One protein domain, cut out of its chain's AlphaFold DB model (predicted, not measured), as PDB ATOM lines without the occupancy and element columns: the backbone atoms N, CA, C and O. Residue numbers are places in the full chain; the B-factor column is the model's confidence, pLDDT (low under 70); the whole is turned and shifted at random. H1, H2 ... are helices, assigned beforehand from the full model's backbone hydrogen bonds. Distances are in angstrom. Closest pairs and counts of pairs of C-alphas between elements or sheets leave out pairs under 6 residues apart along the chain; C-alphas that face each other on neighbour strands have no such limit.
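Overview. This is residues 2 to 68 of the 1016 residues of the protein "COesterase domain-containing protein" of Blattella germanica (UniProt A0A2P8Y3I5). With little regular structure, this domain is a loose cluster of three short helices at one end, H1, H2 and H3, from which the long unnamed stretches 2 to 15 and 50 to 68 reach toward the other end. The printed part has 67 residues, of which 22 are in the helices, and no named strand; its class is all helix. It is only just loose, close to compact, with a radius of gyration of the C-alphas of 13.3 A and spans of 36 by 27 by 19 A.

Arrangement. H1, residues 16 to 24, and H2, residues 33 to 40, are close but not clearly touching; their closest C-alphas, of Ala 22 and Met 36, are 6.8 A apart. They run the same way at a steep tilt of 49 degrees. H3, residues 45 to 49, is close to H1 but not clearly touching, the closest C-alphas being those of Val 21 and Ile 48, 7.0 A apart. In H1, H2 and H3 every O i to N i+4 pair is within hydrogen-bond range.

Along the chain. H1 begins at C-alpha 16 (-9.970, -33.355, 95.510) and is 12.3 A long; H2 is 10.6 A long. H3, 6.1 A, ends at C-alpha 49 (-5.614, -36.963, 80.279).

Size, cuts and confidence. The farthest C-alphas, of Ser 2 and Lys 30, are 39.1 A apart. The printed part has no cut. The link from H2 to H3 is tight. Residues 31 to 33 have pLDDT under 70.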
ATOM      1  N   SER A   2      15.069 -47.677  94.074       95.44
ATOM      2  CA  SER A   2      14.724 -46.247  94.165       95.44
ATOM      3  C   SER A   2      13.253 -45.892  94.454       95.44
ATOM      4  O   SER A   2      12.710 -44.920  93.939       95.44
ATOM      5  N   GLY A   3      12.587 -46.679  95.305       95.25
ATOM      6  CA  GLY A   3      11.202 -46.442  95.719       95.25
ATOM      7  C   GLY A   3      10.714 -47.422  96.787       95.25
ATOM      8  O   GLY A   3      11.200 -48.552  96.873       95.25
ATOM      9  N   THR A   4       9.759 -46.982  97.610       95.50
ATOM     10  CA  THR A   4       9.132 -47.763  98.690       95.50
ATOM     11  C   THR A   4       7.733 -47.223  99.006       95.50
ATOM     12  O   THR A   4       7.468 -46.041  98.809       95.50
ATOM     13  N   ALA A   5       6.855 -48.071  99.553       94.31
ATOM     14  CA  ALA A   5       5.535 -47.685 100.052       94.31
ATOM     15  C   ALA A   5       5.569 -46.740 101.275       94.31
ATOM     16  O   ALA A   5       4.531 -46.201 101.640       94.31
ATOM     17  N   LEU A   6       6.739 -46.534 101.901       94.56
ATOM     18  CA  LEU A   6       6.936 -45.570 102.997       94.56
ATOM     19  C   LEU A   6       7.328 -44.154 102.523       94.56
ATOM     20  O   LEU A   6       7.592 -43.288 103.354       94.56
ATOM     21  N   ALA A   7       7.444 -43.918 101.214       95.19
ATOM     22  CA  ALA A   7       7.810 -42.609 100.679       95.19
ATOM     23  C   ALA A   7       6.609 -41.649 100.638       95.19
ATOM     24  O   ALA A   7       5.478 -42.069 100.397       95.19
ATOM     25  N   ASP A   8       6.859 -40.346 100.795       91.75
ATOM     26  CA  ASP A   8       5.824 -39.299 100.831       91.75
ATOM     27  C   ASP A   8       4.986 -39.217  99.542       91.75
ATOM     28  O   ASP A   8       3.827 -38.819  99.567       91.75
ATOM     29  N   TRP A   9       5.558 -39.648  98.417       92.25
ATOM     30  CA  TRP A   9       4.902 -39.697  97.112       92.25
ATOM     31  C   TRP A   9       4.209 -41.034  96.800       92.25
ATOM     32  O   TRP A   9       3.553 -41.143  95.762       92.25
ATOM     33  N   ALA A  10       4.344 -42.058  97.649       94.56
ATOM     34  CA  ALA A  10       3.876 -43.415  97.348       94.56
ATOM     35  C   ALA A  10       2.358 -43.612  97.496       94.56
ATOM     36  O   ALA A  10       1.814 -44.570  96.941       94.56
ATOM     37  N   LEU A  11       1.679 -42.720  98.223       91.75
ATOM     38  CA  LEU A  11       0.234 -42.740  98.451       91.75
ATOM     39  C   LEU A  11      -0.412 -41.402  98.069       91.75
ATOM     40  O   LEU A  11       0.241 -40.363  98.028       91.75
ATOM     41  N   THR A  12      -1.728 -41.419  97.865       89.94
ATOM     42  CA  THR A  12      -2.580 -40.227  97.909       89.94
ATOM     43  C   THR A  12      -3.731 -40.421  98.894       89.94
ATOM     44  O   THR A  12      -4.280 -41.514  99.041       89.94
ATOM     45  N   THR A  13      -4.087 -39.341  99.585       80.38
ATOM     46  CA  THR A  13      -5.152 -39.285 100.600       80.38
ATOM     47  C   THR A  13      -6.347 -38.436 100.160       80.38
ATOM     48  O   THR A  13      -7.343 -38.362 100.876       80.38
ATOM     49  N   SER A  14      -6.264 -37.769  99.001       73.88
ATOM     50  CA  SER A  14      -7.174 -36.678  98.639       73.88
ATOM     51  C   SER A  14      -7.976 -36.944  97.367       73.88
ATOM     52  O   SER A  14      -7.452 -36.937  96.255       73.88
ATOM     53  N   ASN A  15      -9.297 -37.042  97.527       80.94
ATOM     54  CA  ASN A  15     -10.246 -37.132  96.413       80.94
ATOM     55  C   ASN A  15     -10.419 -35.804  95.644       80.94
ATOM     56  O   ASN A  15     -11.090 -35.786  94.611       80.94
ATOM     57  N   ILE A  16      -9.820 -34.696  96.109       86.81
ATOM     58  CA  ILE A  16      -9.970 -33.355  95.510       86.81
ATOM     59  C   ILE A  16      -9.522 -33.346  94.042       86.81
ATOM     60  O   ILE A  16     -10.169 -32.720  93.208       86.81
ATOM     61  N   PHE A  17      -8.475 -34.094  93.691       89.50
ATOM     62  CA  PHE A  17      -7.990 -34.188  92.311       89.50
ATOM     63  C   PHE A  17      -8.997 -34.864  91.370       89.50
ATOM     64  O   PHE A  17      -9.194 -34.420  90.241       89.50
ATOM     65  N   THR A  18      -9.707 -35.887  91.852       89.94
ATOM     66  CA  THR A  18     -10.811 -36.528  91.119       89.94
ATOM     67  C   THR A  18     -11.988 -35.568  90.938       89.94
ATOM     68  O   THR A  18     -12.610 -35.556  89.877       89.94
ATOM     69  N   ILE A  19     -12.263 -34.720  91.937       90.19
ATOM     70  CA  ILE A  19     -13.298 -33.676  91.869       90.19
ATOM     71  C   ILE A  19     -12.912 -32.592  90.848       90.19
ATOM     72  O   ILE A  19     -13.752 -32.235  90.026       90.19
ATOM     73  N   GLN A  20     -11.651 -32.137  90.812       91.94
ATOM     74  CA  GLN A  20     -11.159 -31.211  89.777       91.94
ATOM     75  C   GLN A  20     -11.334 -31.790  88.361       91.94
ATOM     76  O   GLN A  20     -11.835 -31.102  87.472       91.94
ATOM     77  N   VAL A  21     -10.987 -33.068  88.148       93.19
ATOM     78  CA  VAL A  21     -11.183 -33.750  86.852       93.19
ATOM     79  C   VAL A  21     -12.664 -33.863  86.493       93.19
ATOM     80  O   VAL A  21     -13.046 -33.567  85.361       93.19
ATOM     81  N   ALA A  22     -13.523 -34.235  87.444       93.06
ATOM     82  CA  ALA A  22     -14.966 -34.274  87.223       93.06
ATOM     83  C   ALA A  22     -15.532 -32.885  86.875       93.06
ATOM     84  O   ALA A  22     -16.339 -32.776  85.953       93.06
ATOM     85  N   GLN A  23     -15.074 -31.826  87.546       93.00
ATOM     86  CA  GLN A  23     -15.504 -30.450  87.308       93.00
ATOM     87  C   GLN A  23     -15.082 -29.959  85.916       93.00
ATOM     88  O   GLN A  23     -15.927 -29.479  85.161       93.00
ATOM     89  N   ALA A  24     -13.816 -30.151  85.532       94.56
ATOM     90  CA  ALA A  24     -13.309 -29.794  84.204       94.56
ATOM     91  C   ALA A  24     -14.048 -30.530  83.068       94.56
ATOM     92  O   ALA A  24     -14.292 -29.967  82.002       94.56
ATOM     93  N   LEU A  25     -14.465 -31.776  83.311       94.75
ATOM     94  CA  LEU A  25     -15.222 -32.599  82.363       94.75
ATOM     95  C   LEU A  25     -16.747 -32.445  82.491       94.75
ATOM     96  O   LEU A  25     -17.487 -33.247  81.913       94.75
ATOM     97  N   ASN A  26     -17.234 -31.429  83.212       93.50
ATOM     98  CA  ASN A  26     -18.661 -31.147  83.422       93.50
ATOM     99  C   ASN A  26     -19.463 -32.382  83.895       93.50
ATOM    100  O   ASN A  26     -20.579 -32.637  83.441       93.50
ATOM    101  N   CYS A  27     -18.866 -33.180  84.781       93.00
ATOM    102  CA  CYS A  27     -19.499 -34.318  85.439       93.00
ATOM    103  C   CYS A  27     -20.151 -33.903  86.772       93.00
ATOM    104  O   CYS A  27     -19.697 -32.956  87.415       93.00
ATOM    105  N   PRO A  28     -21.218 -34.597  87.216       91.06
ATOM    106  CA  PRO A  28     -21.914 -34.254  88.451       91.06
ATOM    107  C   PRO A  28     -21.017 -34.488  89.672       91.06
ATOM    108  O   PRO A  28     -20.505 -35.587  89.868       91.06
ATOM    109  N   LEU A  29     -20.880 -33.464  90.518       86.81
ATOM    110  CA  LEU A  29     -20.030 -33.470  91.720       86.81
ATOM    111  C   LEU A  29     -20.766 -33.940  92.992       86.81
ATOM    112  O   LEU A  29     -20.350 -33.628  94.104       86.81
ATOM    113  N   LYS A  30     -21.907 -34.628  92.852       72.75
ATOM    114  CA  LYS A  30     -22.716 -35.071  93.999       72.75
ATOM    115  C   LYS A  30     -22.074 -36.270  94.698       72.75
ATOM    116  O   LYS A  30     -21.614 -37.200  94.043       72.75
ATOM    117  N   GLU A  31     -22.142 -36.269  96.029       58.06
ATOM    118  CA  GLU A  31     -21.499 -37.233  96.945       58.06
ATOM    119  C   GLU A  31     -21.864 -38.706  96.689       58.06
ATOM    120  O   GLU A  31     -21.146 -39.623  97.092       58.06
ATOM    121  N   THR A  32     -22.958 -38.965  95.970       60.50
ATOM    122  CA  THR A  32     -23.269 -40.269  95.379       60.50
ATOM    123  C   THR A  32     -22.293 -40.592  94.241       60.50
ATOM    124  O   THR A  32     -22.659 -40.547  93.065       60.50
ATOM    125  N   ASN A  33     -21.066 -40.977  94.617       65.25
ATOM    126  CA  ASN A  33     -19.899 -41.285  93.769       65.25
ATOM    127  C   ASN A  33     -20.200 -42.085  92.486       65.25
ATOM    128  O   ASN A  33     -19.478 -41.965  91.497       65.25
ATOM    129  N   ASN A  34     -21.266 -42.889  92.487       79.56
ATOM    130  CA  ASN A  34     -21.760 -43.618  91.322       79.56
ATOM    131  C   ASN A  34     -22.042 -42.708  90.113       79.56
ATOM    132  O   ASN A  34     -21.613 -43.054  89.016       79.56
ATOM    133  N   GLU A  35     -22.700 -41.553  90.290       87.19
ATOM    134  CA  GLU A  35     -23.040 -40.643  89.177       87.19
ATOM    135  C   GLU A  35     -21.785 -40.005  88.565       87.19
ATOM    136  O   GLU A  35     -21.610 -40.006  87.343       87.19
ATOM    137  N   MET A  36     -20.873 -39.525  89.419       90.25
ATOM    138  CA  MET A  36     -19.582 -38.965  89.009       90.25
ATOM    139  C   MET A  36     -18.753 -40.007  88.246       90.25
ATOM    140  O   MET A  36     -18.300 -39.755  87.129       90.25
ATOM    141  N   ALA A  37     -18.612 -41.213  88.806       90.00
ATOM    142  CA  ALA A  37     -17.861 -42.301  88.188       90.00
ATOM    143  C   ALA A  37     -18.519 -42.816  86.897       90.00
ATOM    144  O   ALA A  37     -17.825 -43.196  85.959       90.00
ATOM    145  N   GLU A  38     -19.850 -42.828  86.802       92.19
ATOM    146  CA  GLU A  38     -20.551 -43.129  85.553       92.19
ATOM    147  C   GLU A  38     -20.336 -42.073  84.471       92.19
ATOM    148  O   GLU A  38     -20.232 -42.440  83.304       92.19
ATOM    149  N   CYS A  39     -20.271 -40.790  84.828       93.50
ATOM    150  CA  CYS A  39     -19.955 -39.731  83.876       93.50
ATOM    151  C   CYS A  39     -18.504 -39.835  83.387       93.50
ATOM    152  O   CYS A  39     -18.269 -39.848  82.181       93.50
ATOM    153  N   LEU A  40     -17.543 -40.018  84.297       93.56
ATOM    154  CA  LEU A  40     -16.130 -40.189  83.945       93.56
ATOM    155  C   LEU A  40     -15.902 -41.418  83.044       93.56
ATOM    156  O   LEU A  40     -15.174 -41.324  82.063       93.56
ATOM    157  N   ARG A  41     -16.605 -42.538  83.275       94.81
ATOM    158  CA  ARG A  41     -16.582 -43.723  82.384       94.81
ATOM    159  C   ARG A  41     -17.175 -43.489  80.984       94.81
ATOM    160  O   ARG A  41     -17.014 -44.352  80.125       94.81
ATOM    161  N   LYS A  42     -17.892 -42.381  80.761       95.69
ATOM    162  CA  LYS A  42     -18.484 -41.990  79.465       95.69
ATOM    163  C   LYS A  42     -17.632 -40.941  78.724       95.69
ATOM    164  O   LYS A  42     -17.923 -40.660  77.564       95.69
ATOM    165  N   ARG A  43     -16.598 -40.381  79.365       96.25
ATOM    166  CA  ARG A  43     -15.607 -39.473  78.757       96.25
ATOM    167  C   ARG A  43     -14.530 -40.260  78.011       96.25
ATOM    168  O   ARG A  43     -14.274 -41.425  78.324       96.25
ATOM    169  N   ARG A  44     -13.880 -39.636  77.024       96.25
ATOM    170  CA  ARG A  44     -12.710 -40.242  76.362       96.25
ATOM    171  C   ARG A  44     -11.501 -40.206  77.292       96.25
ATOM    172  O   ARG A  44     -11.333 -39.263  78.059       96.25
ATOM    173  N   ILE A  45     -10.606 -41.185  77.161       95.06
ATOM    174  CA  ILE A  45      -9.328 -41.165  77.889       95.06
ATOM    175  C   ILE A  45      -8.506 -39.914  77.544       95.06
ATOM    176  O   ILE A  45      -7.919 -39.306  78.430       95.06
ATOM    177  N   ASP A  46      -8.557 -39.469  76.286       96.56
ATOM    178  CA  ASP A  46      -7.867 -38.264  75.809       96.56
ATOM    179  C   ASP A  46      -8.395 -36.991  76.496       96.56
ATOM    180  O   ASP A  46      -7.615 -36.119  76.864       96.56
ATOM    181  N   GLU A  47      -9.713 -36.906  76.722       96.38
ATOM    182  CA  GLU A  47     -10.355 -35.800  77.448       96.38
ATOM    183  C   GLU A  47      -9.899 -35.777  78.914       96.38
ATOM    184  O   GLU A  47      -9.559 -34.721  79.439       96.38
ATOM    185  N   ILE A  48      -9.844 -36.948  79.562       94.94
ATOM    186  CA  ILE A  48      -9.411 -37.098  80.959       94.94
ATOM    187  C   ILE A  48      -7.932 -36.722  81.120       94.94
ATOM    188  O   ILE A  48      -7.588 -35.954  82.016       94.94
ATOM    189  N   MET A  49      -7.062 -37.215  80.234       94.25
ATOM    190  CA  MET A  49      -5.614 -36.963  80.279       94.25
ATOM    191  C   MET A  49      -5.223 -35.534  79.863       94.25
ATOM    192  O   MET A  49      -4.100 -35.107  80.137       94.25
ATOM    193  N   ALA A  50      -6.128 -34.789  79.219       95.00
ATOM    194  CA  ALA A  50      -5.935 -33.381  78.872       95.00
ATOM    195  C   ALA A  50      -6.257 -32.406  80.023       95.00
ATOM    196  O   ALA A  50      -5.865 -31.238  79.951       95.00
ATOM    197  N   VAL A  51      -6.947 -32.846  81.086       94.94
ATOM    198  CA  VAL A  51      -7.276 -31.970  82.222       94.94
ATOM    199  C   VAL A  51      -6.006 -31.561  82.973       94.94
ATOM    200  O   VAL A  51      -5.273 -32.396  83.502       94.94
ATOM    201  N   LYS A  52      -5.775 -30.249  83.088       93.19
ATOM    202  CA  LYS A  52      -4.752 -29.701  83.986       93.19
ATOM    203  C   LYS A  52      -5.283 -29.747  85.423       93.19
ATOM    204  O   LYS A  52      -6.253 -29.069  85.741       93.19
ATOM    205  N   VAL A  53      -4.656 -30.568  86.262       91.81
ATOM    206  CA  VAL A  53      -5.005 -30.763  87.681       91.81
ATOM    207  C   VAL A  53      -4.027 -29.972  88.547       91.81
ATOM    208  O   VAL A  53      -2.816 -30.226  88.517       91.81
ATOM    209  N   GLU A  54      -4.545 -29.020  89.317       90.88
ATOM    210  CA  GLU A  54      -3.755 -28.175  90.211       90.88
ATOM    211  C   GLU A  54      -3.444 -28.916  91.509       90.88
ATOM    212  O   GLU A  54      -4.342 -29.396  92.207       90.88
ATOM    213  N   ALA A  55      -2.156 -29.005  91.835       87.50
ATOM    214  CA  ALA A  55      -1.651 -29.678  93.024       87.50
ATOM    215  C   ALA A  55      -0.434 -28.926  93.586       87.50
ATOM    216  O   ALA A  55       0.351 -28.404  92.788       87.50
ATOM    217  N   PRO A  56      -0.246 -28.903  94.921       89.25
ATOM    218  CA  PRO A  56       0.987 -28.433  95.545       89.25
ATOM    219  C   PRO A  56       2.230 -29.139  94.996       89.25
ATOM    220  O   PRO A  56       2.163 -30.279  94.526       89.25
ATOM    221  N   GLU A  57       3.383 -28.474  95.088       88.00
ATOM    222  CA  GLU A  57       4.666 -29.116  94.805       88.00
ATOM    223  C   GLU A  57       4.860 -30.323  95.746       88.00
ATOM    224  O   GLU A  57       4.366 -30.332  96.871       88.00
ATOM    225  N   PHE A  58       5.543 -31.365  95.268       91.06
ATOM    226  CA  PHE A  58       5.778 -32.641  95.964       91.06
ATOM    227  C   PHE A  58       4.545 -33.544  96.220       91.06
ATOM    228  O   PHE A  58       4.740 -34.758  96.301       91.06
ATOM    229  N   LYS A  59       3.305 -33.026  96.233       89.56
ATOM    230  CA  LYS A  59       2.067 -33.804  96.472       89.56
ATOM    231  C   LYS A  59       1.713 -34.761  95.321       89.56
ATOM    232  O   LYS A  59       1.584 -34.345  94.167       89.56
ATOM    233  N   THR A  60       1.463 -36.036  95.626       90.00
ATOM    234  CA  THR A  60       0.997 -37.024  94.630       90.00
ATOM    235  C   THR A  60      -0.469 -36.793  94.255       90.00
ATOM    236  O   THR A  60      -1.366 -36.903  95.091       90.00
ATOM    237  N   ARG A  61      -0.725 -36.504  92.969       89.88
ATOM    238  CA  ARG A  61      -2.082 -36.264  92.434       89.88
ATOM    239  C   ARG A  61      -2.923 -37.540  92.414       89.88
ATOM    240  O   ARG A  61      -3.950 -37.636  93.072       89.88
ATOM    241  N   PHE A  62      -2.457 -38.533  91.662       90.38
ATOM    242  CA  PHE A  62      -3.115 -39.822  91.481       90.38
ATOM    243  C   PHE A  62      -2.098 -40.924  91.761       90.38
ATOM    244  O   PHE A  62      -0.957 -40.841  91.311       90.38
ATOM    245  N   GLY A  63      -2.509 -41.936  92.515       91.38
ATOM    246  CA  GLY A  63      -1.648 -43.020  92.974       91.38
ATOM    247  C   GLY A  63      -2.433 -44.007  93.840       91.38
ATOM    248  O   GLY A  63      -3.662 -43.908  93.913       91.38
ATOM    249  N   PRO A  64      -1.752 -44.959  94.497       93.50
ATOM    250  CA  PRO A  64      -2.372 -45.839  95.480       93.50
ATOM    251  C   PRO A  64      -2.991 -45.045  96.639       93.50
ATOM    252  O   PRO A  64      -2.464 -44.016  97.053       93.50
ATOM    253  N   MET A  65      -4.090 -45.548  97.192       91.56
ATOM    254  CA  MET A  65      -4.748 -45.011  98.387       91.56
ATOM    255  C   MET A  65      -5.063 -46.163  99.343       91.56
ATOM    256  O   MET A  65      -5.194 -47.303  98.896       91.56
ATOM    257  N   VAL A  66      -5.213 -45.875 100.637       92.44
ATOM    258  CA  VAL A  66      -5.707 -46.859 101.614       92.44
ATOM    259  C   VAL A  66      -7.202 -47.072 101.361       92.44
ATOM    260  O   VAL A  66      -8.036 -46.265 101.763       92.44
ATOM    261  N   ASP A  67      -7.537 -48.133 100.627       89.69
ATOM    262  CA  ASP A  67      -8.907 -48.476 100.223       89.69
ATOM    263  C   ASP A  67      -9.580 -49.487 101.168       89.69
ATOM    264  O   ASP A  67     -10.776 -49.752 101.044       89.69
ATOM    265  N   GLY A  68      -8.815 -50.083 102.089       91.06
ATOM    266  CA  GLY A  68      -9.292 -51.135 102.983       91.06
ATOM    267  C   GLY A  68      -9.416 -52.519 102.326       91.06
ATOM    268  O   GLY A  68      -9.930 -53.432 102.970       91.06
TER     269      GLY A  68